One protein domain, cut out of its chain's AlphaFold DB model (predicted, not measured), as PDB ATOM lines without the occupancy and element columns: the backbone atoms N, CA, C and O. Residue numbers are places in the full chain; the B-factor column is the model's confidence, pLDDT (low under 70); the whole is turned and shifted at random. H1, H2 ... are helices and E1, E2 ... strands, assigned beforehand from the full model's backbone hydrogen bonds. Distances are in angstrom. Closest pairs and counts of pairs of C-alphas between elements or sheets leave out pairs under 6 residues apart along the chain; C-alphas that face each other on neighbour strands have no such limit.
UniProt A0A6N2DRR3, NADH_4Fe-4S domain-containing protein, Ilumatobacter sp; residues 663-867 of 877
ATOM      1  N   THR A 663     -34.701  21.524  29.282       97.50
ATOM      2  CA  THR A 663     -33.776  20.421  28.997       97.50
ATOM      3  C   THR A 663     -34.283  19.573  27.839       97.50
ATOM      4  O   THR A 663     -35.483  19.336  27.715       97.50
ATOM      5  N   THR A 664     -33.378  19.085  26.995       97.88
ATOM      6  CA  THR A 664     -33.671  18.027  26.013       97.88
ATOM      7  C   THR A 664     -32.961  16.759  26.475       97.88
ATOM      8  O   THR A 664     -31.805  16.847  26.874       97.88
ATOM      9  N   VAL A 665     -33.608  15.591  26.447       98.12
ATOM     10  CA  VAL A 665     -32.972  14.317  26.832       98.12
ATOM     11  C   VAL A 665     -33.129  13.298  25.708       98.12
ATOM     12  O   VAL A 665     -34.242  12.909  25.359       98.12
ATOM     13  N   VAL A 666     -32.006  12.857  25.135       97.75
ATOM     14  CA  VAL A 666     -31.952  11.929  23.991       97.75
ATOM     15  C   VAL A 666     -30.852  10.872  24.159       97.75
ATOM     16  O   VAL A 666     -30.110  10.880  25.136       97.75
ATOM     17  N   GLY A 667     -30.728   9.957  23.192       95.88
ATOM     18  CA  GLY A 667     -29.764   8.853  23.224       95.88
ATOM     19  C   GLY A 667     -30.422   7.541  23.649       95.88
ATOM     20  O   GLY A 667     -31.516   7.227  23.185       95.88
ATOM     21  N   ASP A 668     -29.776   6.777  24.531       96.62
ATOM     22  CA  ASP A 668     -30.202   5.427  24.954       96.62
ATOM     23  C   ASP A 668     -31.320   5.415  26.020       96.62
ATOM     24  O   ASP A 668     -31.471   4.459  26.789       96.62
ATOM     25  N   VAL A 669     -32.109   6.488  26.077       97.12
ATOM     26  CA  VAL A 669     -33.233   6.640  27.007       97.12
ATOM     27  C   VAL A 669     -34.517   6.000  26.467       97.12
ATOM     28  O   VAL A 669     -34.683   5.803  25.262       97.12
ATOM     29  N   VAL A 670     -35.436   5.638  27.363       96.56
ATOM     30  CA  VAL A 670     -36.648   4.865  27.033       96.56
ATOM     31  C   VAL A 670     -37.658   5.675  26.212       96.56
ATOM     32  O   VAL A 670     -38.336   5.104  25.353       96.56
ATOM     33  N   ALA A 671     -37.758   6.980  26.463       95.62
ATOM     34  CA  ALA A 671     -38.595   7.910  25.713       95.62
ATOM     35  C   ALA A 671     -37.903   9.285  25.638       95.62
ATOM     36  O   ALA A 671     -38.037  10.073  26.567       95.62
ATOM     37  N   PRO A 672     -37.144   9.571  24.563       96.81
ATOM     38  CA  PRO A 672     -36.548  10.887  24.346       96.81
ATOM     39  C   PRO A 672     -37.600  12.003  24.303       96.81
ATOM     40  O   PRO A 672     -38.570  11.883  23.547       96.81
ATOM     41  N   ASP A 673     -37.389  13.079  25.067       96.06
ATOM     42  CA  ASP A 673     -38.334  14.200  25.187       96.06
ATOM     43  C   ASP A 673     -37.657  15.540  25.562       96.06
ATOM     44  O   ASP A 673     -36.444  15.601  25.798       96.06
ATOM     45  N   VAL A 674     -38.442  16.622  25.615       96.38
ATOM     46  CA  VAL A 674     -38.048  17.946  26.131       96.38
ATOM     47  C   VAL A 674     -38.860  18.280  27.385       96.38
ATOM     48  O   VAL A 674     -40.085  18.193  27.378       96.38
ATOM     49  N   GLY A 675     -38.192  18.718  28.455       95.44
ATOM     50  CA  GLY A 675     -38.830  19.054  29.729       95.44
ATOM     51  C   GLY A 675     -38.243  20.299  30.389       95.44
ATOM     52  O   GLY A 675     -37.025  20.454  30.489       95.44
ATOM     53  N   GLU A 676     -39.116  21.181  30.871       96.75
ATOM     54  CA  GLU A 676     -38.748  22.318  31.721       96.75
ATOM     55  C   GLU A 676     -38.478  21.818  33.146       96.75
ATOM     56  O   GLU A 676     -39.346  21.189  33.752       96.75
ATOM     57  N   VAL A 677     -37.286  22.097  33.684       95.75
ATOM     58  CA  VAL A 677     -36.881  21.677  35.033       95.75
ATOM     59  C   VAL A 677     -36.411  22.854  35.877       95.75
ATOM     60  O   VAL A 677     -35.880  23.836  35.363       95.75
ATOM     61  N   GLU A 678     -36.578  22.759  37.194       96.12
ATOM     62  CA  GLU A 678     -35.979  23.712  38.128       96.12
ATOM     63  C   GLU A 678     -34.464  23.472  38.215       96.12
ATOM     64  O   GLU A 678     -34.025  22.328  38.382       96.12
ATOM     65  N   MET A 679     -33.649  24.524  38.090       96.25
ATOM     66  CA  MET A 679     -32.197  24.362  38.218       96.25
ATOM     67  C   MET A 679     -31.817  23.914  39.636       96.25
ATOM     68  O   MET A 679     -32.527  24.146  40.608       96.25
ATOM     69  N   GLY A 680     -30.712  23.187  39.759       96.69
ATOM     70  CA  GLY A 680     -30.369  22.456  40.978       96.69
ATOM     71  C   GLY A 680     -30.970  21.045  41.070       96.69
ATOM     72  O   GLY A 680     -30.518  20.258  41.900       96.69
ATOM     73  N   THR A 681     -31.926  20.676  40.206       97.31
ATOM     74  CA  THR A 681     -32.405  19.286  40.085       97.31
ATOM     75  C   THR A 681     -31.237  18.368  39.695       97.31
ATOM     76  O   THR A 681     -30.523  18.695  38.747       97.31
ATOM     77  N   PRO A 682     -31.008  17.228  40.375       98.19
ATOM     78  CA  PRO A 682     -29.932  16.304  40.014       98.19
ATOM     79  C   PRO A 682     -30.089  15.749  38.594       98.19
ATOM     80  O   PRO A 682     -31.192  15.355  38.211       98.19
ATOM     81  N   LEU A 683     -28.996  15.652  37.834       98.50
ATOM     82  CA  LEU A 683     -29.004  15.197  36.434       98.50
ATOM     83  C   LEU A 683     -29.693  13.829  36.261       98.50
ATOM     84  O   LEU A 683     -30.500  13.657  35.350       98.50
ATOM     85  N   ARG A 684     -29.460  12.884  37.179       97.81
ATOM     86  CA  ARG A 684     -30.152  11.586  37.245       97.81
ATOM     87  C   ARG A 684     -31.674  11.742  37.245       97.81
ATOM     88  O   ARG A 684     -32.352  11.088  36.463       97.81
ATOM     89  N   ALA A 685     -32.200  12.644  38.075       97.81
ATOM     90  CA  ALA A 685     -33.634  12.895  38.176       97.81
ATOM     91  C   ALA A 685     -34.199  13.575  36.916       97.81
ATOM     92  O   ALA A 685     -35.338  13.303  36.555       97.81
ATOM     93  N   VAL A 686     -33.409  14.396  36.211       98.00
ATOM     94  CA  VAL A 686     -33.790  14.950  34.897       98.00
ATOM     95  C   VAL A 686     -33.859  13.848  33.832       98.00
ATOM     96  O   VAL A 686     -34.835  13.775  33.088       98.00
ATOM     97  N   ILE A 687     -32.875  12.945  33.787       98.19
ATOM     98  CA  ILE A 687     -32.853  11.807  32.849       98.19
ATOM     99  C   ILE A 687     -34.026  10.850  33.109       98.19
ATOM    100  O   ILE A 687     -34.672  10.394  32.161       98.19
ATOM    101  N   ASP A 688     -34.341  10.579  34.377       96.56
ATOM    102  CA  ASP A 688     -35.474   9.738  34.769       96.56
ATOM    103  C   ASP A 688     -36.831  10.415  34.486       96.56
ATOM    104  O   ASP A 688     -37.749   9.750  34.005       96.56
ATOM    105  N   ALA A 689     -36.972  11.724  34.738       95.19
ATOM    106  CA  ALA A 689     -38.237  12.448  34.569       95.19
ATOM    107  C   ALA A 689     -38.560  12.820  33.111       95.19
ATOM    108  O   ALA A 689     -39.725  12.758  32.721       95.19
ATOM    109  N   VAL A 690     -37.554  13.206  32.315       95.94
ATOM    110  CA  VAL A 690     -37.732  13.663  30.923       95.94
ATOM    111  C   VAL A 690     -37.483  12.524  29.934       95.94
ATOM    112  O   VAL A 690     -38.337  12.241  29.104       95.94
ATOM    113  N   GLY A 691     -36.359  11.808  30.055       95.81
ATOM    114  CA  GLY A 691     -36.014  10.691  29.161       95.81
ATOM    115  C   GLY A 691     -36.709   9.358  29.483       95.81
ATOM    116  O   GLY A 691     -36.557   8.380  28.749       95.81
ATOM    117  N   SER A 692     -37.449   9.282  30.598       95.75
ATOM    118  CA  SER A 692     -37.941   8.025  31.193       95.75
ATOM    119  C   SER A 692     -36.827   7.025  31.572       95.75
ATOM    120  O   SER A 692     -37.064   5.814  31.600       95.75
ATOM    121  N   GLY A 693     -35.618   7.519  31.866       95.94
ATOM    122  CA  GLY A 693     -34.457   6.708  32.248       95.94
ATOM    123  C   GLY A 693     -33.873   5.871  31.100       95.94
ATOM    124  O   GLY A 693     -34.297   5.972  29.950       95.94
ATOM    125  N   VAL A 694     -32.889   5.017  31.404       97.19
ATOM    126  CA  VAL A 694     -32.356   4.008  30.460       97.19
ATOM    127  C   VAL A 694     -33.124   2.685  30.550       97.19
ATOM    128  O   VAL A 694     -33.850   2.426  31.511       97.19
ATOM    129  N   ALA A 695     -32.977   1.822  29.541       95.62
ATOM    130  CA  ALA A 695     -33.707   0.555  29.482       95.62
ATOM    131  C   ALA A 695     -33.432  -0.379  30.686       95.62
ATOM    132  O   ALA A 695     -32.373  -0.359  31.314       95.62
ATOM    133  N   VAL A 696     -34.401  -1.242  31.012       94.88
ATOM    134  CA  VAL A 696     -34.343  -2.109  32.203       94.88
ATOM    135  C   VAL A 696     -33.141  -3.060  32.153       94.88
ATOM    136  O   VAL A 696     -33.002  -3.849  31.220       94.88
ATOM    137  N   GLY A 697     -32.319  -3.028  33.205       95.38
ATOM    138  CA  GLY A 697     -31.095  -3.831  33.314       95.38
ATOM    139  C   GLY A 697     -29.842  -3.153  32.754       95.38
ATOM    140  O   GLY A 697     -28.828  -3.829  32.600       95.38
ATOM    141  N   ARG A 698     -29.919  -1.851  32.454       96.50
ATOM    142  CA  ARG A 698     -28.828  -1.013  31.942       96.50
ATOM    143  C   ARG A 698     -28.416   0.040  32.959       96.50
ATOM    144  O   ARG A 698     -29.179   0.370  33.867       96.50
ATOM    145  N   THR A 699     -27.232   0.602  32.767       97.31
ATOM    146  CA  THR A 699     -26.737   1.770  33.501       97.31
ATOM    147  C   THR A 699     -26.322   2.870  32.535       97.31
ATOM    148  O   THR A 699     -25.689   2.592  31.516       97.31
ATOM    149  N   VAL A 700     -26.636   4.122  32.880       98.25
ATOM    150  CA  VAL A 700     -26.031   5.297  32.235       98.25
ATOM    151  C   VAL A 700     -24.521   5.233  32.447       98.25
ATOM    152  O   VAL A 700     -24.062   5.062  33.577       98.25
ATOM    153  N   LYS A 701     -23.767   5.361  31.357       97.62
ATOM    154  CA  LYS A 701     -22.302   5.331  31.334       97.62
ATOM    155  C   LYS A 701     -21.713   6.735  31.211       97.62
ATOM    156  O   LYS A 701     -20.775   7.076  31.928       97.62
ATOM    157  N   ALA A 702     -22.265   7.513  30.286       98.00
ATOM    158  CA  ALA A 702     -21.800   8.840  29.911       98.00
ATOM    159  C   ALA A 702     -22.997   9.728  29.559       98.00
ATOM    160  O   ALA A 702     -23.978   9.248  28.983       98.00
ATOM    161  N   VAL A 703     -22.898  11.016  29.878       98.44
ATOM    162  CA  VAL A 703     -23.846  12.050  29.452       98.44
ATOM    163  C   VAL A 703     -23.064  13.248  28.927       98.44
ATOM    164  O   VAL A 703     -22.097  13.678  29.549       98.44
ATOM    165  N   PHE A 704     -23.493  13.794  27.796       97.81
ATOM    166  CA  PHE A 704     -22.927  15.006  27.201       97.81
ATOM    167  C   PHE A 704     -24.000  16.092  27.166       97.81
ATOM    168  O   PHE A 704     -25.136  15.794  26.802       97.81
ATOM    169  N   SER A 705     -23.668  17.328  27.549       95.00
ATOM    170  CA  SER A 705     -24.548  18.482  27.322       95.00
ATOM    171  C   SER A 705     -24.134  19.149  26.014       95.00
ATOM    172  O   SER A 705     -23.153  19.895  25.976       95.00
ATOM    173  N   GLY A 706     -24.831  18.812  24.930       92.19
ATOM    174  CA  GLY A 706     -24.390  19.132  23.576       92.19
ATOM    175  C   GLY A 706     -23.093  18.409  23.187       92.19
ATOM    176  O   GLY A 706     -22.824  17.304  23.658       92.19
ATOM    177  N   VAL A 707     -22.284  19.044  22.340       91.06
ATOM    178  CA  VAL A 707     -20.888  18.662  22.051       91.06
ATOM    179  C   VAL A 707     -19.882  19.658  22.626       91.06
ATOM    180  O   VAL A 707     -18.704  19.337  22.715       91.06
ATOM    181  N   ALA A 708     -20.330  20.832  23.077       89.25
ATOM    182  CA  ALA A 708     -19.460  21.888  23.586       89.25
ATOM    183  C   ALA A 708     -18.827  21.642  24.976       89.25
ATOM    184  O   ALA A 708     -18.098  22.498  25.471       89.25
ATOM    185  N   ASN A 709     -19.123  20.519  25.644       95.38
ATOM    186  CA  ASN A 709     -18.817  20.312  27.067       95.38
ATOM    187  C   ASN A 709     -18.173  18.943  27.342       95.38
ATOM    188  O   ASN A 709     -18.419  17.963  26.639       95.38
ATOM    189  N   ALA A 710     -17.372  18.868  28.411       97.19
ATOM    190  CA  ALA A 710     -16.721  17.629  28.832       97.19
ATOM    191  C   ALA A 710     -17.743  16.576  29.292       97.19
ATOM    192  O   ALA A 710     -18.778  16.915  29.873       97.19
ATOM    193  N   VAL A 711     -17.430  15.296  29.073       98.06
ATOM    194  CA  VAL A 711     -18.303  14.180  29.460       98.06
ATOM    195  C   VAL A 711     -18.594  14.155  30.965       98.06
ATOM    196  O   VAL A 711     -17.690  14.263  31.790       98.06
ATOM    197  N   VAL A 712     -19.865  13.960  31.320       98.31
ATOM    198  CA  VAL A 712     -20.310  13.668  32.688       98.31
ATOM    199  C   VAL A 712     -20.363  12.151  32.858       98.31
ATOM    200  O   VAL A 712     -21.029  11.458  32.078       98.31
ATOM    201  N   THR A 713     -19.649  11.612  33.847       97.62
ATOM    202  CA  THR A 713     -19.523  10.158  34.027       97.62
ATOM    203  C   THR A 713     -20.678   9.574  34.845       97.62
ATOM    204  O   THR A 713     -21.444  10.287  35.495       97.62
ATOM    205  N   ALA A 714     -20.771   8.241  34.885       95.31
ATOM    206  CA  ALA A 714     -21.696   7.521  35.760       95.31
ATOM    207  C   ALA A 714     -21.552   7.858  37.266       95.31
ATOM    208  O   ALA A 714     -22.514   7.672  38.018       95.31
ATOM    209  N   ALA A 715     -20.381   8.338  37.708       95.75
ATOM    210  CA  ALA A 715     -20.139   8.747  39.093       95.75
ATOM    211  C   ALA A 715     -20.768  10.110  39.427       95.75
ATOM    212  O   ALA A 715     -21.194  10.329  40.561       95.75
ATOM    213  N   ASP A 716     -20.882  10.991  38.432       97.31
ATOM    214  CA  ASP A 716     -21.229  12.405  38.607       97.31
ATOM    215  C   ASP A 716     -22.720  12.691  38.365       97.31
ATOM    216  O   ASP A 716     -23.168  13.825  38.479       97.31
ATOM    217  N   LEU A 717     -23.530  11.670  38.058       97.25
ATOM    218  CA  LEU A 717     -24.947  11.817  37.680       97.25
ATOM    219  C   LEU A 717     -25.848  12.454  38.754       97.25
ATOM    220  O   LEU A 717     -26.969  12.847  38.441       97.25
ATOM    221  N   ASP A 718     -25.401  12.561  40.004       97.69
ATOM    222  CA  ASP A 718     -26.123  13.288  41.058       97.69
ATOM    223  C   ASP A 718     -25.762  14.791  41.115       97.69
ATOM    224  O   ASP A 718     -26.226  15.503  42.007       97.69
ATOM    225  N   VAL A 719     -24.977  15.292  40.148       97.62
ATOM    226  CA  VAL A 719     -24.664  16.718  39.962       97.62
ATOM    227  C   VAL A 719     -25.945  17.557  39.788       97.62
ATOM    228  O   VAL A 719     -26.830  17.173  39.014       97.62
ATOM    229  N   PRO A 720     -26.078  18.709  40.473       97.69
ATOM    230  CA  PRO A 720     -27.197  19.624  40.265       97.69
ATOM    231  C   PRO A 720     -27.119  20.296  38.886       97.69
ATOM    232  O   PRO A 720     -26.124  20.948  38.569       97.69
ATOM    233  N   VAL A 721     -28.188  20.200  38.087       97.56
ATOM    234  CA  VAL A 721     -28.338  20.863  36.774       97.56
ATOM    235  C   VAL A 721     -28.378  22.380  36.971       97.56
ATOM    236  O   VAL A 721     -29.409  22.974  37.277       97.56
ATOM    237  N   SER A 722     -27.195  22.980  36.904       96.88
ATOM    238  CA  SER A 722     -26.866  24.365  37.241       96.88
ATOM    239  C   SER A 722     -25.488  24.684  36.651       96.88
ATOM    240  O   SER A 722     -24.692  23.767  36.429       96.88
ATOM    241  N   TYR A 723     -25.179  25.960  36.406       96.25
ATOM    242  CA  TYR A 723     -23.876  26.325  35.838       96.25
ATOM    243  C   TYR A 723     -22.729  25.989  36.803       96.25
ATOM    244  O   TYR A 723     -21.750  25.374  36.394       96.25
ATOM    245  N   GLU A 724     -22.872  26.332  38.085       95.81
ATOM    246  CA  GLU A 724     -21.876  26.060  39.127       95.81
ATOM    247  C   GLU A 724     -21.757  24.570  39.484       95.81
ATOM    248  O   GLU A 724     -20.676  24.111  39.844       95.81
ATOM    249  N   GLY A 725     -22.834  23.789  39.341       96.94
ATOM    250  CA  GLY A 725     -22.794  22.340  39.546       96.94
ATOM    251  C   GLY A 725     -21.958  21.618  38.492       96.94
ATOM    252  O   GLY A 725     -21.164  20.745  38.834       96.94
ATOM    253  N   PHE A 726     -22.107  21.995  37.219       97.25
ATOM    254  CA  PHE A 726     -21.348  21.386  36.122       97.25
ATOM    255  C   PHE A 726     -19.886  21.867  36.093       97.25
ATOM    256  O   PHE A 726     -18.990  21.046  35.894       97.25
ATOM    257  N   ASP A 727     -19.634  23.147  36.389       96.19
ATOM    258  CA  ASP A 727     -18.278  23.697  36.562       96.19
ATOM    259  C   ASP A 727     -17.501  22.957  37.670       96.19
ATOM    260  O   ASP A 727     -16.350  22.561  37.480       96.19
ATOM    261  N   ALA A 728     -18.163  22.637  38.791       96.75
ATOM    262  CA  ALA A 728     -17.562  21.902  39.907       96.75
ATOM    263  C   ALA A 728     -17.106  20.462  39.575       96.75
ATOM    264  O   ALA A 728     -16.296  19.907  40.319       96.75
ATOM    265  N   ILE A 729     -17.586  19.865  38.474       96.50
ATOM    266  CA  ILE A 729     -17.112  18.566  37.950       96.50
ATOM    267  C   ILE A 729     -16.215  18.709  36.703       96.50
ATOM    268  O   ILE A 729     -15.844  17.711  36.089       96.50
ATOM    269  N   GLY A 730     -15.840  19.935  36.318       95.06
ATOM    270  CA  GLY A 730     -15.025  20.197  35.127       95.06
ATOM    271  C   GLY A 730     -15.762  19.966  33.802       95.06
ATOM    272  O   GLY A 730     -15.121  19.678  32.791       95.06
ATOM    273  N   SER A 731     -17.093  20.067  33.818       95.88
ATOM    274  CA  SER A 731     -17.967  20.100  32.642       95.88
ATOM    275  C   SER A 731     -18.637  21.480  32.543       95.88
ATOM    276  O   SER A 731     -18.290  22.408  33.270       95.88
ATOM    277  N   GLY A 732     -19.598  21.643  31.640       93.94
ATOM    278  CA  GLY A 732     -20.349  22.883  31.476       93.94
ATOM    279  C   GLY A 732     -21.810  22.616  31.135       93.94
ATOM    280  O   GLY A 732     -22.172  21.566  30.602       93.94
ATOM    281  N   MET A 733     -22.680  23.565  31.488       92.06
ATOM    282  CA  MET A 733     -24.126  23.379  31.340       92.06
ATOM    283  C   MET A 733     -24.578  23.388  29.873       92.06
ATOM    284  O   MET A 733     -25.542  22.701  29.530       92.06
ATOM    285  N   GLY A 734     -23.880  24.123  29.002       90.81
ATOM    286  CA  GLY A 734     -24.189  24.199  27.574       90.81
ATOM    287  C   GLY A 734     -25.634  24.623  27.293       90.81
ATOM    288  O   GLY A 734     -26.180  25.528  27.926       90.81
ATOM    289  N   SER A 735     -26.255  23.952  26.327       90.44
ATOM    290  CA  SER A 735     -27.668  24.113  25.975       90.44
ATOM    291  C   SER A 735     -28.633  23.338  26.884       90.44
ATOM    292  O   SER A 735     -29.838  23.454  26.696       90.44
ATOM    293  N   ALA A 736     -28.134  22.516  27.818       95.25
ATOM    294  CA  ALA A 736     -28.892  21.457  28.498       95.25
ATOM    295  C   ALA A 736     -29.559  20.432  27.544       95.25
ATOM    296  O   ALA A 736     -30.596  19.839  27.860       95.25
ATOM    297  N   GLY A 737     -28.952  20.207  26.370       96.50
ATOM    298  CA  GLY A 737     -29.257  19.090  25.473       96.50
ATOM    299  C   GLY A 737     -28.492  17.828  25.873       96.50
ATOM    300  O   GLY A 737     -27.388  17.593  25.390       96.50
ATOM    301  N   PHE A 738     -29.057  17.025  26.774       97.94
ATOM    302  CA  PHE A 738     -28.411  15.846  27.347       97.94
ATOM    303  C   PHE A 738     -28.481  14.626  26.416       97.94
ATOM    304  O   PHE A 738     -29.525  13.987  26.258       97.94
ATOM    305  N   ILE A 739     -27.333  14.263  25.846       98.19
ATOM    306  CA  ILE A 739     -27.124  13.032  25.081       98.19
ATOM    307  C   ILE A 739     -26.651  11.952  26.059       98.19
ATOM    308  O   ILE A 739     -25.523  11.997  26.547       98.19
ATOM    309  N   VAL A 740     -27.523  10.993  26.361       98.31
ATOM    310  CA  VAL A 740     -27.296   9.924  27.344       98.31
ATOM    311  C   VAL A 740     -26.887   8.633  26.637       98.31
ATOM    312  O   VAL A 740     -27.580   8.174  25.728       98.31
ATOM    313  N   TYR A 741     -25.807   8.002  27.096       97.94
ATOM    314  CA  TYR A 741     -25.322   6.727  26.563       97.94
ATOM    315  C   TYR A 741     -25.292   5.618  27.620       97.94
ATOM    316  O   TYR A 741     -24.879   5.838  28.764       97.94
ATOM    317  N   ASP A 742     -25.692   4.404  27.226       97.06
ATOM    318  CA  ASP A 742     -25.694   3.216  28.088       97.06
ATOM    319  C   ASP A 742     -24.371   2.426  28.076       97.06
ATOM    320  O   ASP A 742     -23.454   2.692  27.290       97.06
ATOM    321  N   ASP A 743     -24.291   1.428  28.961       95.62
ATOM    322  CA  ASP A 743     -23.149   0.526  29.168       95.62
ATOM    323  C   ASP A 743     -22.621  -0.225  27.923       95.62
ATOM    324  O   ASP A 743     -21.503  -0.746  27.964       95.62
ATOM    325  N   THR A 744     -23.341  -0.252  26.795       94.88
ATOM    326  CA  THR A 744     -22.834  -0.826  25.530       94.88
ATOM    327  C   THR A 744     -22.258   0.178  24.546       94.88
ATOM    328  O   THR A 744     -21.698  -0.237  23.534       94.88
ATOM    329  N   THR A 745     -22.348   1.476  24.805       96.06
ATOM    330  CA  THR A 745     -21.801   2.480  23.883       96.06
ATOM    331  C   THR A 745     -20.275   2.444  23.895       96.06
ATOM    332  O   THR A 745     -19.659   2.518  24.961       96.06
ATOM    333  N   CYS A 746     -19.649   2.343  22.720       96.69
ATOM    334  CA  CYS A 746     -18.215   2.582  22.589       96.69
ATOM    335  C   CYS A 746     -17.937   4.089  22.642       96.69
ATOM    336  O   CYS A 746     -18.528   4.853  21.880       96.69
ATOM    337  N   MET A 747     -17.047   4.521  23.535       97.38
ATOM    338  CA  MET A 747     -16.712   5.941  23.670       97.38
ATOM    339  C   MET A 747     -15.722   6.421  22.602       97.38
ATOM    340  O   MET A 747     -15.781   7.586  22.224       97.38
ATOM    341  N   VAL A 748     -14.915   5.525  22.021       97.50
ATOM    342  CA  VAL A 748     -14.124   5.826  20.812       97.50
ATOM    343  C   VAL A 748     -15.048   6.190  19.647       97.50
ATOM    344  O   VAL A 748     -14.814   7.183  18.962       97.50
ATOM    345  N   ASP A 749     -16.146   5.442  19.467       96.75
ATOM    346  CA  ASP A 749     -17.137   5.765  18.438       96.75
ATOM    347  C   ASP A 749     -17.845   7.095  18.734       96.75
ATOM    348  O   ASP A 749     -17.961   7.938  17.851       96.75
ATOM    349  N   ALA A 750     -18.252   7.340  19.986       97.06
ATOM    350  CA  ALA A 750     -18.851   8.619  20.380       97.06
ATOM    351  C   ALA A 750     -17.916   9.815  20.096       97.06
ATOM    352  O   ALA A 750     -18.355  10.790  19.483       97.06
ATOM    353  N   ALA A 751     -16.627   9.715  20.443       97.69
ATOM    354  CA  ALA A 751     -15.621  10.728  20.116       97.69
ATOM    355  C   ALA A 751     -15.506  10.957  18.600       97.69
ATOM    356  O   ALA A 751     -15.511  12.104  18.160       97.69
ATOM    357  N   TYR A 752     -15.476   9.888  17.795       97.38
ATOM    358  CA  TYR A 752     -15.481   9.997  16.335       97.38
ATOM    359  C   TYR A 752     -16.747  10.694  15.801       97.38
ATOM    360  O   TYR A 752     -16.639  11.587  14.960       97.38
ATOM    361  N   ARG A 753     -17.949  10.351  16.297       96.38
ATOM    362  CA  ARG A 753     -19.201  11.006  15.861       96.38
ATOM    363  C   ARG A 753     -19.221  12.502  16.212       96.38
ATOM    364  O   ARG A 753     -19.696  13.290  15.397       96.38
ATOM    365  N   PHE A 754     -18.702  12.896  17.378       97.50
ATOM    366  CA  PHE A 754     -18.620  14.303  17.790       97.50
ATOM    367  C   PHE A 754     -17.554  15.085  17.016       97.50
ATOM    368  O   PHE A 754     -17.886  16.108  16.417       97.50
ATOM    369  N   SER A 755     -16.323  14.569  16.933       97.69
ATOM    370  CA  SER A 755     -15.243  15.212  16.172       97.69
ATOM    371  C   SER A 755     -15.618  15.371  14.699       97.69
ATOM    372  O   SER A 755     -15.474  16.453  14.129       97.69
ATOM    373  N   ARG A 756     -16.249  14.352  14.092       96.69
ATOM    374  CA  ARG A 756     -16.756  14.466  12.718       96.69
ATOM    375  C   ARG A 756     -17.813  15.564  12.565       96.69
ATOM    376  O   ARG A 756     -17.821  16.227  11.530       96.69
ATOM    377  N   PHE A 757     -18.707  15.761  13.537       97.00
ATOM    378  CA  PHE A 757     -19.680  16.856  13.480       97.00
ATOM    379  C   PHE A 757     -18.972  18.218  13.467       97.00
ATOM    380  O   PHE A 757     -19.190  19.008  12.547       97.00
ATOM    381  N   LEU A 758     -18.069  18.447  14.422       96.75
ATOM    382  CA  LEU A 758     -17.339  19.708  14.580       96.75
ATOM    383  C   LEU A 758     -16.416  19.989  13.384       96.75
ATOM    384  O   LEU A 758     -16.426  21.083  12.823       96.75
ATOM    385  N   SER A 759     -15.692  18.979  12.902       96.38
ATOM    386  CA  SER A 759     -14.814  19.095  11.737       96.38
ATOM    387  C   SER A 759     -15.556  19.429  10.436       96.38
ATOM    388  O   SER A 759     -15.090  20.245   9.629       96.38
ATOM    389  N   ILE A 760     -16.751  18.862  10.241       95.75
ATOM    390  CA  ILE A 760     -17.616  19.188   9.103       95.75
ATOM    391  C   ILE A 760     -18.192  20.601   9.238       95.75
ATOM    392  O   ILE A 760     -18.095  21.378   8.290       95.75
ATOM    393  N   GLU A 761     -18.730  20.971  10.401       95.25
ATOM    394  CA  GLU A 761     -19.346  22.286  10.628       95.25
ATOM    395  C   GLU A 761     -18.336  23.439  10.822       95.25
ATOM    396  O   GLU A 761     -18.717  24.606  10.774       95.25
ATOM    397  N   SER A 762     -17.038  23.156  10.963       95.00
ATOM    398  CA  SER A 762     -15.979  24.174  10.987       95.00
ATOM    399  C   SER A 762     -15.908  24.961   9.668       95.00
ATOM    400  O   SER A 762     -15.656  24.391   8.606       95.00
ATOM    401  N   CYS A 763     -16.054  26.289   9.724       92.31
ATOM    402  CA  CYS A 763     -16.062  27.191   8.558       92.31
ATOM    403  C   CYS A 763     -14.719  27.367   7.823       92.31
ATOM    404  O   CYS A 763     -14.650  28.103   6.842       92.31
ATOM    405  N   GLY A 764     -13.618  26.782   8.304       92.31
ATOM    406  CA  GLY A 764     -12.312  26.901   7.641       92.31
ATOM    407  C   GLY A 764     -11.550  28.219   7.850       92.31
ATOM    408  O   GLY A 764     -10.381  28.283   7.479       92.31
ATOM    409  N   GLN A 765     -12.136  29.245   8.487       90.88
ATOM    410  CA  GLN A 765     -11.461  30.539   8.728       90.88
ATOM    411  C   GLN A 765     -10.164  30.432   9.557       90.88
ATOM    412  O   GLN A 765      -9.274  31.274   9.418       90.88
ATOM    413  N   CYS A 766     -10.071  29.440  10.447       93.38
ATOM    414  CA  CYS A 766      -8.935  29.216  11.342       93.38
ATOM    415  C   CYS A 766      -8.215  27.921  10.929       93.38
ATOM    416  O   CYS A 766      -8.776  26.840  11.140       93.38
ATOM    417  N   PRO A 767      -6.992  27.983  10.361       94.75
ATOM    418  CA  PRO A 767      -6.287  26.789   9.897       94.75
ATOM    419  C   PRO A 767      -6.040  25.721  10.979       94.75
ATOM    420  O   PRO A 767      -6.277  24.555  10.665       94.75
ATOM    421  N   PRO A 768      -5.650  26.051  12.234       96.44
ATOM    422  CA  PRO A 768      -5.479  25.041  13.284       96.44
ATOM    423  C   PRO A 768      -6.786  24.331  13.636       96.44
ATOM    424  O   PRO A 768      -6.798  23.110  13.728       96.44
ATOM    425  N   CYS A 769      -7.901  25.069  13.702       96.50
ATOM    426  CA  CYS A 769      -9.231  24.490  13.886       96.50
ATOM    427  C   CYS A 769      -9.571  23.500  12.764       96.50
ATOM    428  O   CYS A 769      -9.812  22.333  13.042       96.50
ATOM    429  N   LYS A 770      -9.543  23.927  11.491       95.19
ATOM    430  CA  LYS A 770     -10.035  23.089  10.381       95.19
ATOM    431  C   LYS A 770      -9.120  21.908  10.060       95.19
ATOM    432  O   LYS A 770      -9.614  20.814   9.789       95.19
ATOM    433  N   LEU A 771      -7.801  22.117  10.063       96.31
ATOM    434  CA  LEU A 771      -6.833  21.049   9.797       96.31
ATOM    435  C   LEU A 771      -6.701  20.113  11.004       96.31
ATOM    436  O   LEU A 771      -6.643  18.900  10.818       96.31
ATOM    437  N   GLY A 772      -6.723  20.663  12.223       97.19
ATOM    438  CA  GLY A 772      -6.656  19.897  13.465       97.19
ATOM    439  C   GLY A 772      -7.882  19.024  13.686       97.19
ATOM    440  O   GLY A 772      -7.721  17.819  13.847       97.19
ATOM    441  N   SER A 773      -9.101  19.570  13.597       97.06
ATOM    442  CA  SER A 773     -10.331  18.775  13.731       97.06
ATOM    443  C   SER A 773     -10.439  17.695  12.649       97.06
ATOM    444  O   SER A 773     -10.869  16.583  12.930       97.06
ATOM    445  N   SER A 774     -10.015  17.981  11.408       97.44
ATOM    446  CA  SER A 774      -9.991  16.975  10.331       97.44
ATOM    447  C   SER A 774      -9.023  15.840  10.651       97.44
ATOM    448  O   SER A 774      -9.413  14.679  10.572       97.44
ATOM    449  N   ALA A 775      -7.804  16.156  11.095       98.19
ATOM    450  CA  ALA A 775      -6.840  15.144  11.510       98.19
ATOM    451  C   ALA A 775      -7.340  14.336  12.721       98.19
ATOM    452  O   ALA A 775      -7.274  13.110  12.697       98.19
ATOM    453  N   ILE A 776      -7.892  14.989  13.751       98.56
ATOM    454  CA  ILE A 776      -8.474  14.312  14.921       98.56
ATOM    455  C   ILE A 776      -9.600  13.363  14.479       98.56
ATOM    456  O   ILE A 776      -9.568  12.188  14.839       98.56
ATOM    457  N   THR A 777     -10.526  13.814  13.622       98.19
ATOM    458  CA  THR A 777     -11.585  12.970  13.038       98.19
ATOM    459  C   THR A 777     -11.014  11.768  12.277       98.19
ATOM    460  O   THR A 777     -11.453  10.644  12.511       98.19
ATOM    461  N   GLU A 778     -10.043  11.975  11.381       98.19
ATOM    462  CA  GLU A 778      -9.442  10.909  10.562       98.19
ATOM    463  C   GLU A 778      -8.709   9.863  11.419       98.19
ATOM    464  O   GLU A 778      -8.847   8.657  11.195       98.19
ATOM    465  N   HIS A 779      -7.963  10.299  12.436       98.50
ATOM    466  CA  HIS A 779      -7.265   9.403  13.356       98.50
ATOM    467  C   HIS A 779      -8.239   8.672  14.301       98.50
ATOM    468  O   HIS A 779      -8.062   7.476  14.545       98.50
ATOM    469  N   LEU A 780      -9.319   9.321  14.754       98.19
ATOM    470  CA  LEU A 780     -10.400   8.660  15.497       98.19
ATOM    471  C   LEU A 780     -11.129   7.612  14.640       98.19
ATOM    472  O   LEU A 780     -11.369   6.506  15.125       98.19
ATOM    473  N   GLU A 781     -11.415   7.897  13.363       96.69
ATOM    474  CA  GLU A 781     -12.024   6.931  12.433       96.69
ATOM    475  C   GLU A 781     -11.136   5.695  12.253       96.69
ATOM    476  O   GLU A 781     -11.614   4.557  12.279       96.69
ATOM    477  N   ARG A 782      -9.821   5.904  12.119       97.75
ATOM    478  CA  ARG A 782      -8.835   4.821  12.010       97.75
ATOM    479  C   ARG A 782      -8.825   3.929  13.253       97.75
ATOM    480  O   ARG A 782      -8.789   2.706  13.110       97.75
ATOM    481  N   ILE A 783      -8.889   4.509  14.453       97.38
ATOM    482  CA  ILE A 783      -8.946   3.748  15.709       97.38
ATOM    483  C   ILE A 783     -10.298   3.020  15.839       97.38
ATOM    484  O   ILE A 783     -10.305   1.834  16.169       97.38
ATOM    485  N   GLU A 784     -11.431   3.666  15.526       95.50
ATOM    486  CA  GLU A 784     -12.771   3.047  15.574       95.50
ATOM    487  C   GLU A 784     -12.844   1.809  14.668       95.50
ATOM    488  O   GLU A 784     -13.127   0.699  15.129       95.50
ATOM    489  N   THR A 785     -12.458   1.986  13.403       94.00
ATOM    490  CA  THR A 785     -12.474   0.942  12.367       94.00
ATOM    491  C   THR A 785     -11.364  -0.109  12.516       94.00
ATOM    492  O   THR A 785     -11.340  -1.087  11.765       94.00
ATOM    493  N   GLY A 786     -10.465   0.043  13.496       94.50
ATOM    494  CA  GLY A 786      -9.428  -0.935  13.838       94.50
ATOM    495  C   GLY A 786      -8.167  -0.901  12.965       94.50
ATOM    496  O   GLY A 786      -7.315  -1.773  13.104       94.50
ATOM    497  N   VAL A 787      -8.014   0.093  12.084       95.62
ATOM    498  CA  VAL A 787      -6.812   0.284  11.240       95.62
ATOM    499  C   VAL A 787      -5.799   1.277  11.832       95.62
ATOM    500  O   VAL A 787      -4.798   1.603  11.182       95.62
ATOM    501  N   GLY A 788      -6.087   1.790  13.029       94.31
ATOM    502  CA  GLY A 788      -5.224   2.646  13.836       94.31
ATOM    503  C   GLY A 788      -4.316   1.879  14.798       94.31
ATOM    504  O   GLY A 788      -4.549   0.706  15.101       94.31
ATOM    505  N   ASP A 789      -3.291   2.571  15.285       94.81
ATOM    506  CA  ASP A 789      -2.363   2.129  16.324       94.81
ATOM    507  C   ASP A 789      -2.067   3.262  17.337       94.81
ATOM    508  O   ASP A 789      -2.755   4.281  17.375       94.81
ATOM    509  N   ALA A 790      -1.076   3.079  18.215       94.81
ATOM    510  CA  ALA A 790      -0.741   4.061  19.250       94.81
ATOM    511  C   ALA A 790      -0.269   5.420  18.689       94.81
ATOM    512  O   ALA A 790      -0.490   6.443  19.330       94.81
ATOM    513  N   GLY A 791       0.323   5.456  17.489       97.69
ATOM    514  CA  GLY A 791       0.740   6.701  16.842       97.69
ATOM    515  C   GLY A 791      -0.435   7.588  16.418       97.69
ATOM    516  O   GLY A 791      -0.288   8.806  16.360       97.69
ATOM    517  N   ASP A 792      -1.621   7.014  16.187       98.19
ATOM    518  CA  ASP A 792      -2.838   7.798  15.946       98.19
ATOM    519  C   ASP A 792      -3.258   8.577  17.208       98.19
ATOM    520  O   ASP A 792      -3.676   9.730  17.105       98.19
ATOM    521  N   LEU A 793      -3.070   8.000  18.405       97.62
ATOM    522  CA  LEU A 793      -3.315   8.684  19.684       97.62
ATOM    523  C   LEU A 793      -2.312   9.821  19.928       97.62
ATOM    524  O   LEU A 793      -2.708  10.881  20.420       97.62
ATOM    525  N   ASP A 794      -1.040   9.632  19.561       97.62
ATOM    526  CA  ASP A 794      -0.016  10.683  19.646       97.62
ATOM    527  C   ASP A 794      -0.369  11.877  18.737       97.62
ATOM    528  O   ASP A 794      -0.259  13.030  19.161       97.62
ATOM    529  N   VAL A 795      -0.848  11.626  17.510       98.12
ATOM    530  CA  VAL A 795      -1.255  12.697  16.579       98.12
ATOM    531  C   VAL A 795      -2.527  13.411  17.044       98.12
ATOM    532  O   VAL A 795      -2.567  14.641  16.997       98.12
ATOM    533  N   ILE A 796      -3.533  12.684  17.546       98.50
ATOM    534  CA  ILE A 796      -4.726  13.298  18.160       98.50
ATOM    535  C   ILE A 796      -4.307  14.201  19.327       98.50
ATOM    536  O   ILE A 796      -4.678  15.371  19.363       98.50
ATOM    537  N   THR A 797      -3.477  13.696  20.244       97.88
ATOM    538  CA  THR A 797      -3.002  14.453  21.416       97.88
ATOM    539  C   THR A 797      -2.215  15.703  21.007       97.88
ATOM    540  O   THR A 797      -2.404  16.770  21.591       97.88
ATOM    541  N   GLY A 798      -1.374  15.599  19.972       97.94
ATOM    542  CA  GLY A 798      -0.642  16.733  19.407       97.94
ATOM    543  C   GLY A 798      -1.558  17.816  18.831       97.94
ATOM    544  O   GLY A 798      -1.341  18.997  19.092       97.94
ATOM    545  N   TRP A 799      -2.612  17.437  18.100       98.19
ATOM    546  CA  TRP A 799      -3.583  18.403  17.574       98.19
ATOM    547  C   TRP A 799      -4.487  18.999  18.649       98.19
ATOM    548  O   TRP A 799      -4.756  20.195  18.592       98.19
ATOM    549  N   LEU A 800      -4.905  18.235  19.662       97.94
ATOM    550  CA  LEU A 800      -5.705  18.764  20.776       97.94
ATOM    551  C   LEU A 800      -4.974  19.885  21.535       97.94
ATOM    552  O   LEU A 800      -5.622  20.812  22.014       97.94
ATOM    553  N   GLY A 801      -3.637  19.862  21.578       97.00
ATOM    554  CA  GLY A 801      -2.823  20.948  22.136       97.00
ATOM    555  C   GLY A 801      -2.774  22.243  21.308       97.00
ATOM    556  O   GLY A 801      -2.301  23.247  21.827       97.00
ATOM    557  N   HIS A 802      -3.249  22.231  20.053       96.75
ATOM    558  CA  HIS A 802      -3.084  23.330  19.084       96.75
ATOM    559  C   HIS A 802      -4.343  23.686  18.270       96.75
ATOM    560  O   HIS A 802      -4.367  24.711  17.593       96.75
ATOM    561  N   VAL A 803      -5.408  22.878  18.306       97.44
ATOM    562  CA  VAL A 803      -6.634  23.081  17.504       97.44
ATOM    563  C   VAL A 803      -7.314  24.430  17.795       97.44
ATOM    564  O   VAL A 803      -7.917  25.031  16.904       97.44
ATOM    565  N   THR A 804      -7.138  24.944  19.014       97.00
ATOM    566  CA  THR A 804      -7.611  26.251  19.492       97.00
ATOM    567  C   THR A 804      -6.772  27.448  19.031       97.00
ATOM    568  O   THR A 804      -7.220  28.579  19.198       97.00
ATOM    569  N   ASP A 805      -5.580  27.256  18.457       95.38
ATOM    570  CA  ASP A 805      -4.646  28.358  18.188       95.38
ATOM    571  C   ASP A 805      -5.235  29.392  17.206       95.38
ATOM    572  O   ASP A 805      -5.424  29.138  16.013       95.38
ATOM    573  N   GLY A 806      -5.527  30.593  17.717       90.06
ATOM    574  CA  GLY A 806      -6.131  31.679  16.937       90.06
ATOM    575  C   GLY A 806      -7.576  31.406  16.501       90.06
ATOM    576  O   GLY A 806      -7.972  31.811  15.402       90.06
ATOM    577  N   ASN A 807      -8.364  30.703  17.320       90.94
ATOM    578  CA  ASN A 807      -9.782  30.469  17.066       90.94
ATOM    579  C   ASN A 807     -10.594  31.782  17.018       90.94
ATOM    580  O   ASN A 807     -10.434  32.676  17.842       90.94
ATOM    581  N   ARG A 808     -11.508  31.896  16.046       89.88
ATOM    582  CA  ARG A 808     -12.462  33.022  15.934       89.88
ATOM    583  C   ARG A 808     -13.791  32.767  16.650       89.88
ATOM    584  O   ARG A 808     -14.541  33.709  16.893       89.88
ATOM    585  N   CYS A 809     -14.099  31.509  16.947       92.19
ATOM    586  CA  CYS A 809     -15.336  31.050  17.578       92.19
ATOM    587  C   CYS A 809     -15.049  29.856  18.503       92.19
ATOM    588  O   CYS A 809     -13.934  29.322  18.510       92.19
ATOM    589  N   TYR A 810     -16.053  29.444  19.278       92.88
ATOM    590  CA  TYR A 810     -15.889  28.434  20.326       92.88
ATOM    591  C   TYR A 810     -15.686  27.004  19.790       92.88
ATOM    592  O   TYR A 810     -15.010  26.224  20.443       92.88
ATOM    593  N   LEU A 811     -16.113  26.698  18.557       95.38
ATOM    594  CA  LEU A 811     -16.035  25.374  17.905       95.38
ATOM    595  C   LEU A 811     -14.681  24.642  18.041       95.38
ATOM    596  O   LEU A 811     -14.636  23.425  18.197       95.38
ATOM    597  N   ALA A 812     -13.562  25.369  18.014       95.94
ATOM    598  CA  ALA A 812     -12.234  24.778  18.210       95.94
ATOM    599  C   ALA A 812     -11.970  24.321  19.663       95.94
ATOM    600  O   ALA A 812     -11.246  23.357  19.896       95.94
ATOM    601  N   VAL A 813     -12.556  25.028  20.630       96.50
ATOM    602  CA  VAL A 813     -12.532  24.719  22.065       96.50
ATOM    603  C   VAL A 813     -13.487  23.562  22.366       96.50
ATOM    604  O   VAL A 813     -13.141  22.681  23.144       96.50
ATOM    605  N   GLU A 814     -14.639  23.502  21.691       96.12
ATOM    606  CA  GLU A 814     -15.593  22.384  21.762       96.12
ATOM    607  C   GLU A 814     -14.906  21.057  21.387       96.12
ATOM    608  O   GLU A 814     -14.931  20.108  22.171       96.12
ATOM    609  N   GLU A 815     -14.194  21.031  20.251       97.62
ATOM    610  CA  GLU A 815     -13.393  19.886  19.784       97.62
ATOM    611  C   GLU A 815     -12.335  19.473  20.819       97.62
ATOM    612  O   GLU A 815     -12.225  18.298  21.182       97.62
ATOM    613  N   GLN A 816     -11.583  20.451  21.338       98.19
ATOM    614  CA  GLN A 816     -10.563  20.218  22.358       98.19
ATOM    615  C   GLN A 816     -11.167  19.612  23.633       98.19
ATOM    616  O   GLN A 816     -10.665  18.599  24.124       98.19
ATOM    617  N   ILE A 817     -12.236  20.207  24.167       97.81
ATOM    618  CA  ILE A 817     -12.873  19.796  25.422       97.81
ATOM    619  C   ILE A 817     -13.485  18.400  25.288       97.81
ATOM    620  O   ILE A 817     -13.194  17.524  26.113       97.81
ATOM    621  N   VAL A 818     -14.317  18.165  24.268       97.75
ATOM    622  CA  VAL A 818     -15.098  16.927  24.178       97.75
ATOM    623  C   VAL A 818     -14.191  15.722  23.945       97.75
ATOM    624  O   VAL A 818     -14.245  14.767  24.723       97.75
ATOM    625  N   VAL A 819     -13.272  15.793  22.975       98.44
ATOM    626  CA  VAL A 819     -12.375  14.674  22.645       98.44
ATOM    627  C   VAL A 819     -11.378  14.417  23.779       98.44
ATOM    628  O   VAL A 819     -11.222  13.264  24.189       98.44
ATOM    629  N   THR A 820     -10.779  15.462  24.370       98.38
ATOM    630  CA  THR A 820      -9.868  15.297  25.523       98.38
ATOM    631  C   THR A 820     -10.581  14.658  26.714       98.38
ATOM    632  O   THR A 820     -10.015  13.781  27.366       98.38
ATOM    633  N   SER A 821     -11.830  15.052  27.002       98.38
ATOM    634  CA  SER A 821     -12.592  14.462  28.109       98.38
ATOM    635  C   SER A 821     -12.880  12.974  27.884       98.38
ATOM    636  O   SER A 821     -12.680  12.169  28.792       98.38
ATOM    637  N   ILE A 822     -13.245  12.581  26.660       98.38
ATOM    638  CA  ILE A 822     -13.533  11.182  26.324       98.38
ATOM    639  C   ILE A 822     -12.261  10.324  26.377       98.38
ATOM    640  O   ILE A 822     -12.285   9.231  26.945       98.38
ATOM    641  N   MET A 823     -11.141  10.822  25.843       98.06
ATOM    642  CA  MET A 823      -9.842  10.139  25.922       98.06
ATOM    643  C   MET A 823      -9.338   9.982  27.362       98.06
ATOM    644  O   MET A 823      -8.632   9.018  27.654       98.06
ATOM    645  N   ARG A 824      -9.699  10.906  28.261       97.75
ATOM    646  CA  ARG A 824      -9.321  10.873  29.680       97.75
ATOM    647  C   ARG A 824     -10.162   9.883  30.488       97.75
ATOM    648  O   ARG A 824      -9.588   9.068  31.204       97.75
ATOM    649  N   GLU A 825     -11.490   9.952  30.378       97.94
ATOM    650  CA  GLU A 825     -12.410   9.152  31.208       97.94
ATOM    651  C   GLU A 825     -12.599   7.706  30.720       97.94
ATOM    652  O   GLU A 825     -13.034   6.861  31.496       97.94
ATOM    653  N   PHE A 826     -12.266   7.408  29.458       97.69
ATOM    654  CA  PHE A 826     -12.429   6.075  28.852       97.69
ATOM    655  C   PHE A 826     -11.148   5.585  28.160       97.69
ATOM    656  O   PHE A 826     -11.197   4.922  27.119       97.69
ATOM    657  N   ALA A 827      -9.983   5.934  28.714       97.44
ATOM    658  CA  ALA A 827      -8.665   5.605  28.163       97.44
ATOM    659  C   ALA A 827      -8.472   4.097  27.892       97.44
ATOM    660  O   ALA A 827      -7.764   3.712  26.959       97.44
ATOM    661  N   GLU A 828      -9.126   3.232  28.671       96.56
ATOM    662  CA  GLU A 828      -9.124   1.784  28.479       96.56
ATOM    663  C   GLU A 828      -9.821   1.337  27.187       96.56
ATOM    664  O   GLU A 828      -9.422   0.326  26.617       96.56
ATOM    665  N   GLU A 829     -10.793   2.091  26.664       96.69
ATOM    666  CA  GLU A 829     -11.460   1.763  25.393       96.69
ATOM    667  C   GLU A 829     -10.594   2.119  24.185       96.69
ATOM    668  O   GLU A 829     -10.551   1.358  23.219       96.69
ATOM    669  N   PHE A 830      -9.831   3.211  24.262       97.56
ATOM    670  CA  PHE A 830      -8.805   3.523  23.264       97.56
ATOM    671  C   PHE A 830      -7.684   2.473  23.281       97.56
ATOM    672  O   PHE A 830      -7.253   2.017  22.220       97.56
ATOM    673  N   ALA A 831      -7.263   2.022  24.468       95.69
ATOM    674  CA  ALA A 831      -6.302   0.929  24.607       95.69
ATOM    675  C   ALA A 831      -6.843  -0.405  24.050       95.69
ATOM    676  O   ALA A 831      -6.137  -1.069  23.293       95.69
ATOM    677  N   ASP A 832      -8.096  -0.767  24.349       95.69
ATOM    678  CA  ASP A 832      -8.749  -1.973  23.819       95.69
ATOM    679  C   ASP A 832      -8.837  -1.947  22.284       95.69
ATOM    680  O   ASP A 832      -8.554  -2.964  21.646       95.69
ATOM    681  N   HIS A 833      -9.196  -0.804  21.685       96.38
ATOM    682  CA  HIS A 833      -9.220  -0.630  20.227       96.38
ATOM    683  C   HIS A 833      -7.832  -0.828  19.600       96.38
ATOM    684  O   HIS A 833      -7.713  -1.546  18.605       96.38
ATOM    685  N   VAL A 834      -6.792  -0.223  20.187       95.81
ATOM    686  CA  VAL A 834      -5.407  -0.282  19.684       95.81
ATOM    687  C   VAL A 834      -4.767  -1.662  19.883       95.81
ATOM    688  O   VAL A 834      -4.062  -2.124  18.992       95.81
ATOM    689  N   GLU A 835      -5.020  -2.367  20.995       95.56
ATOM    690  CA  GLU A 835      -4.480  -3.724  21.211       95.56
ATOM    691  C   GLU A 835      -5.190  -4.780  20.344       95.56
ATOM    692  O   GLU A 835      -4.554  -5.718  19.855       95.56
ATOM    693  N   HIS A 836      -6.504  -4.646  20.128       94.25
ATOM    694  CA  HIS A 836      -7.301  -5.663  19.433       94.25
ATOM    695  C   HIS A 836      -7.595  -5.360  17.956       94.25
ATOM    696  O   HIS A 836      -8.178  -6.221  17.287       94.25
ATOM    697  N   HIS A 837      -7.228  -4.172  17.457       94.06
ATOM    698  CA  HIS A 837      -7.495  -3.689  16.094       94.06
ATOM    699  C   HIS A 837      -8.966  -3.861  15.661       94.06
ATOM    700  O   HIS A 837      -9.269  -4.342  14.566       94.06
ATOM    701  N   ARG A 838      -9.900  -3.528  16.565       91.38
ATOM    702  CA  ARG A 838     -11.359  -3.589  16.349       91.38
ATOM    703  C   ARG A 838     -12.129  -2.877  17.462       91.38
ATOM    704  O   ARG A 838     -11.716  -2.924  18.619       91.38
ATOM    705  N   CYS A 839     -13.326  -2.397  17.146       90.50
ATOM    706  CA  CYS A 839     -14.305  -1.994  18.151       90.50
ATOM    707  C   CYS A 839     -14.766  -3.192  19.019       90.50
ATOM    708  O   CYS A 839     -15.243  -4.192  18.468       90.50
ATOM    709  N   PRO A 840     -14.658  -3.134  20.367       84.88
ATOM    710  CA  PRO A 840     -15.108  -4.204  21.259       84.88
ATOM    711  C   PRO A 840     -16.624  -4.168  21.510       84.88
ATOM    712  O   PRO A 840     -17.195  -5.172  21.938       84.88
ATOM    713  N   ARG A 841     -17.293  -3.034  21.236       88.75
ATOM    714  CA  ARG A 841     -18.748  -2.850  21.398       88.75
ATOM    715  C   ARG A 841     -19.396  -2.255  20.130       88.75
ATOM    716  O   ARG A 841     -19.920  -1.143  20.177       88.75
ATOM    717  N   PRO A 842     -19.357  -2.963  18.983       84.94
ATOM    718  CA  PRO A 842     -19.805  -2.421  17.700       84.94
ATOM    719  C   PRO A 842     -21.322  -2.167  17.678       84.94
ATOM    720  O   PRO A 842     -22.130  -3.100  17.698       84.94
ATOM    721  N   ARG A 843     -21.706  -0.890  17.596       89.56
ATOM    722  CA  ARG A 843     -23.087  -0.393  17.490       89.56
ATOM    723  C   ARG A 843     -23.087   0.855  16.605       89.56
ATOM    724  O   ARG A 843     -22.170   1.652  16.706       89.56
ATOM    725  N   ARG A 844     -24.093   1.045  15.740       82.31
ATOM    726  CA  ARG A 844     -24.146   2.228  14.856       82.31
ATOM    727  C   ARG A 844     -24.498   3.495  15.646       82.31
ATOM    728  O   ARG A 844     -25.676   3.731  15.905       82.31
ATOM    729  N   LEU A 845     -23.482   4.294  15.959       89.88
ATOM    730  CA  LEU A 845     -23.563   5.689  16.408       89.88
ATOM    731  C   LEU A 845     -24.339   6.589  15.407       89.88
ATOM    732  O   LEU A 845     -23.788   6.791  14.319       89.88
ATOM    733  N   PRO A 846     -25.549   7.155  15.643       89.31
ATOM    734  CA  PRO A 846     -25.959   8.324  14.865       89.31
ATOM    735  C   PRO A 846     -25.131   9.539  15.311       89.31
ATOM    736  O   PRO A 846     -24.764   9.643  16.482       89.31
ATOM    737  N   ILE A 847     -24.875  10.486  14.405       89.56
ATOM    738  CA  ILE A 847     -24.461  11.836  14.819       89.56
ATOM    739  C   ILE A 847     -25.702  12.495  15.444       89.56
ATOM    740  O   ILE A 847     -26.740  12.536  14.779       89.56
ATOM    741  N   PRO A 848     -25.655  12.991  16.695       87.56
ATOM    742  CA  PRO A 848     -26.862  13.379  17.429       87.56
ATOM    743  C   PRO A 848     -27.502  14.716  16.999       87.56
ATOM    744  O   PRO A 848     -28.280  15.296  17.755       87.56
ATOM    745  N   LYS A 849     -27.233  15.202  15.779       91.75
ATOM    746  CA  LYS A 849     -27.936  16.339  15.163       91.75
ATOM    747  C   LYS A 849     -29.407  15.959  14.937       91.75
ATOM    748  O   LYS A 849     -29.693  14.980  14.248       91.75
ATOM    749  N   LEU A 850     -30.335  16.713  15.528       93.31
ATOM    750  CA  LEU A 850     -31.773  16.426  15.495       93.31
ATOM    751  C   LEU A 850     -32.468  17.138  14.323       93.31
ATOM    752  O   LEU A 850     -32.369  18.354  14.178       93.31
ATOM    753  N   ILE A 851     -33.230  16.387  13.524       92.38
ATOM    754  CA  ILE A 851     -34.188  16.927  12.546       92.38
ATOM    755  C   ILE A 851     -35.505  17.274  13.246       92.38
ATOM    756  O   ILE A 851     -36.062  18.349  13.014       92.38
ATOM    757  N   ASP A 852     -36.010  16.374  14.093       93.69
ATOM    758  CA  ASP A 852     -37.272  16.548  14.815       93.69
ATOM    759  C   ASP A 852     -37.318  15.682  16.087       93.69
ATOM    760  O   ASP A 852     -36.568  14.710  16.220       93.69
ATOM    761  N   LEU A 853     -38.244  16.000  16.991       91.81
ATOM    762  CA  LEU A 853     -38.618  15.157  18.123       91.81
ATOM    763  C   LEU A 853     -40.146  15.004  18.158       91.81
ATOM    764  O   LEU A 853     -40.880  15.986  18.285       91.81
ATOM    765  N   VAL A 854     -40.626  13.767  17.977       85.31
ATOM    766  CA  VAL A 854     -42.049  13.450  17.740       85.31
ATOM    767  C   VAL A 854     -42.409  12.096  18.358       85.31
ATOM    768  O   VAL A 854     -41.645  11.141  18.239       85.31
ATOM    769  N   ASP A 855     -43.585  11.989  18.987       82.50
ATOM    770  CA  ASP A 855     -44.139  10.748  19.563       82.50
ATOM    771  C   ASP A 855     -43.170   9.983  20.501       82.50
ATOM    772  O   ASP A 855     -43.126   8.747  20.501       82.50
ATOM    773  N   GLY A 856     -42.375  10.715  21.295       82.81
ATOM    774  CA  GLY A 856     -41.358  10.152  22.195       82.81
ATOM    775  C   GLY A 856     -40.173   9.528  21.450       82.81
ATOM    776  O   GLY A 856     -39.716   8.438  21.805       82.81
ATOM    777  N   ARG A 857     -39.736  10.152  20.346       90.31
ATOM    778  CA  ARG A 857     -38.615   9.705  19.507       90.31
ATOM    779  C   ARG A 857     -37.805  10.884  18.985       90.31
ATOM    780  O   ARG A 857     -38.357  11.790  18.365       90.31
ATOM    781  N   ALA A 858     -36.489  10.787  19.128       94.00
ATOM    782  CA  ALA A 858     -35.538  11.605  18.390       94.00
ATOM    783  C   ALA A 858     -35.438  11.136  16.925       94.00
ATOM    784  O   ALA A 858     -35.283   9.941  16.657       94.00
ATOM    785  N   VAL A 859     -35.502  12.076  15.981       94.56
ATOM    786  CA  VAL A 859     -35.223  11.857  14.555       94.56
ATOM    787  C   VAL A 859     -33.887  12.518  14.234       94.56
ATOM    788  O   VAL A 859     -33.779  13.743  14.260       94.56
ATOM    789  N   TYR A 860     -32.867  11.711  13.950       93.56
ATOM    790  CA  TYR A 860     -31.504  12.181  13.685       93.56
ATOM    791  C   TYR A 860     -31.249  12.457  12.199       93.56
ATOM    792  O   TYR A 860     -31.854  11.831  11.326       93.56
ATOM    793  N   ASP A 861     -30.315  13.363  11.914       92.06
ATOM    794  CA  ASP A 861     -29.877  13.684  10.555       92.06
ATOM    795  C   ASP A 861     -28.933  12.613   9.981       92.06
ATOM    796  O   ASP A 861     -27.712  12.764   9.936       92.06
ATOM    797  N   ASP A 862     -29.518  11.516   9.493       89.44
ATOM    798  CA  ASP A 862     -28.795  10.486   8.736       89.44
ATOM    799  C   ASP A 862     -28.152  11.034   7.440       89.44
ATOM    800  O   ASP A 862     -27.212  10.428   6.921       89.44
ATOM    801  N   SER A 863     -28.610  12.182   6.915       90.19
ATOM    802  CA  SER A 863     -28.055  12.781   5.695       90.19
ATOM    803  C   SER A 863     -26.705  13.465   5.929       90.19
ATOM    804  O   SER A 863     -25.889  13.522   5.005       90.19
ATOM    805  N   PHE A 864     -26.425  13.878   7.174       90.94
ATOM    806  CA  PHE A 864     -25.152  14.460   7.613       90.94
ATOM    807  C   PHE A 864     -23.945  13.567   7.292       90.94
ATOM    808  O   PHE A 864     -22.847  14.061   7.041       90.94
ATOM    809  N   TRP A 865     -24.131  12.245   7.207       90.19
ATOM    810  CA  TRP A 865     -23.079  11.325   6.761       90.19
ATOM    811  C   TRP A 865     -22.513  11.669   5.382       90.19
ATOM    812  O   TRP A 865     -21.326  11.455   5.157       90.19
ATOM    813  N   ARG A 866     -23.328  12.261   4.501       91.00
ATOM    814  CA  ARG A 866     -22.925  12.725   3.169       91.00
ATOM    815  C   ARG A 866     -22.416  14.171   3.159       91.00
ATOM    816  O   ARG A 866     -21.839  14.556   2.142       91.00
ATOM    817  N   LYS A 867     -22.600  14.956   4.233       93.25
ATOM    818  CA  LYS A 867     -22.090  16.335   4.325       93.25
ATOM    819  C   LYS A 867     -20.555  16.320   4.339       93.25
ATOM    820  O   LYS A 867     -19.928  15.493   5.012       93.25
TER     821      LYS A 867
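AT A GLANCE: This is residues 663 to 867 of the 877 residues of the protein "NADH_4Fe-4S domain-containing protein" of Ilumatobacter sp (UniProt A0A6N2DRR3). The model has two lobes side by side: a small, strongly twisted four-stranded sheet with helix H1 packed on it, and an up-and-down bundle of four helices, H3 to H6, with H7 at one end of the bundle. From H7 the long link of residues 837 to 849 returns to the first lobe, where the small hairpin of E5 and E6 meets E1 and E2 at a few residues, and the short H8 follows near H3. The printed part has 205 residues with eight named helices and six named strands, in the order E1 E2 H1 E3 H2 E4 H3 H4 H5 H6 H7 E5 E6 H8. The sheet runs E2 E1 E4 E3 and is mixed, the pair E5 and E6 is antiparallel, and the class is mixed, helices and strands. The whole is compact, with a radius of gyration of the C-alphas of 16.5 A and spans of 42 by 39 by 34 A.

HOW THE PARTS SIT: In the sheet, E1, residues 663 to 667, and E4, residues 737 to 742, are inner strands and parallel, with N 738 and O 664 at 2.8 A. E2, residues 673 to 678, is an edge strand and forms an antiparallel hairpin with E1, with N 663 and O 675 at 2.8 A. E3, residues 700 to 705, is the other edge strand, antiparallel to E4, with N 739 and O 704 at 2.8 A. H1, residues 683 to 690, is on the sheet, and its closest C-alphas to E2 are those of Val 690 and Gly 675, 5.6 A apart. E2, H1 and E3 form a split strand-helix-strand unit, two strands of one sheet joined through a helix, with E1 and E4 between them in the sheet, and its crossover is right-handed. H2, residues 723 to 727, is not on the sheet and touches no helix. H3, residues 747 to 761, only just grazes the sheet with residues 747 to 750. It touches H4, residues 767 to 784, the hub, at a shallow tilt of 31 degrees, opposite ways, with the C-alphas of Ser 759 and Ser 773 closest at 4.9 A. H5, residues 790 to 800, touches H4 at a shallow tilt of 27 degrees, opposite ways, closest at the C-alphas of Ile 776 and Ile 796, 5.1 A. H6, residues 811 to 825, touches H3 at a shallow tilt of 5 degrees, opposite ways, closest at the C-alphas of Ala 751 and Val 819, 5.7 A. H7, residues 827 to 836, touches residues 783 to 784 of H4 at a steep tilt of 57 degrees, with the C-alphas of Ile 783 and His 833 closest at 6.3 A. E5, residues 850 to 854, and E6, residues 857 to 860, form a hairpin with N 851 and O 859 at 2.8 A; the closest C-alphas of E1 and E6 are those of Val 666 and Ala 858, 6.7 A apart. H8, residues 862 to 866, is near H3. Every O i to N i+4 pair is within hydrogen-bond range in H1 to H7; in H8 it is 0 of 1, with 1 of 2 O i to N i+3 pairs within range.

IN THESE COORDINATES: E1 begins at C-alpha 663 at (-33.776, 20.421, 28.997). E4 measures 16.5 A and E2 16.2 A from first to last C-alpha. H4, the longest helix, measures 25.3 A from C-alpha 767 at (-6.287, 26.789, 9.897) to C-alpha 784; H6 measures 21.3 A and H3 21.1 A. H8 ends at C-alpha 866 at (-22.925, 12.725, 3.169).

THE WHOLE: The two C-alphas farthest apart are those of Gly 697 and Gln 765, 46.6 A. The printed part has no cut. The long links are E3 to H2, with 17 residues, and H7 to E5, with 13. Mean pLDDT of the printed part is 95.4, and no printed residue is under 70.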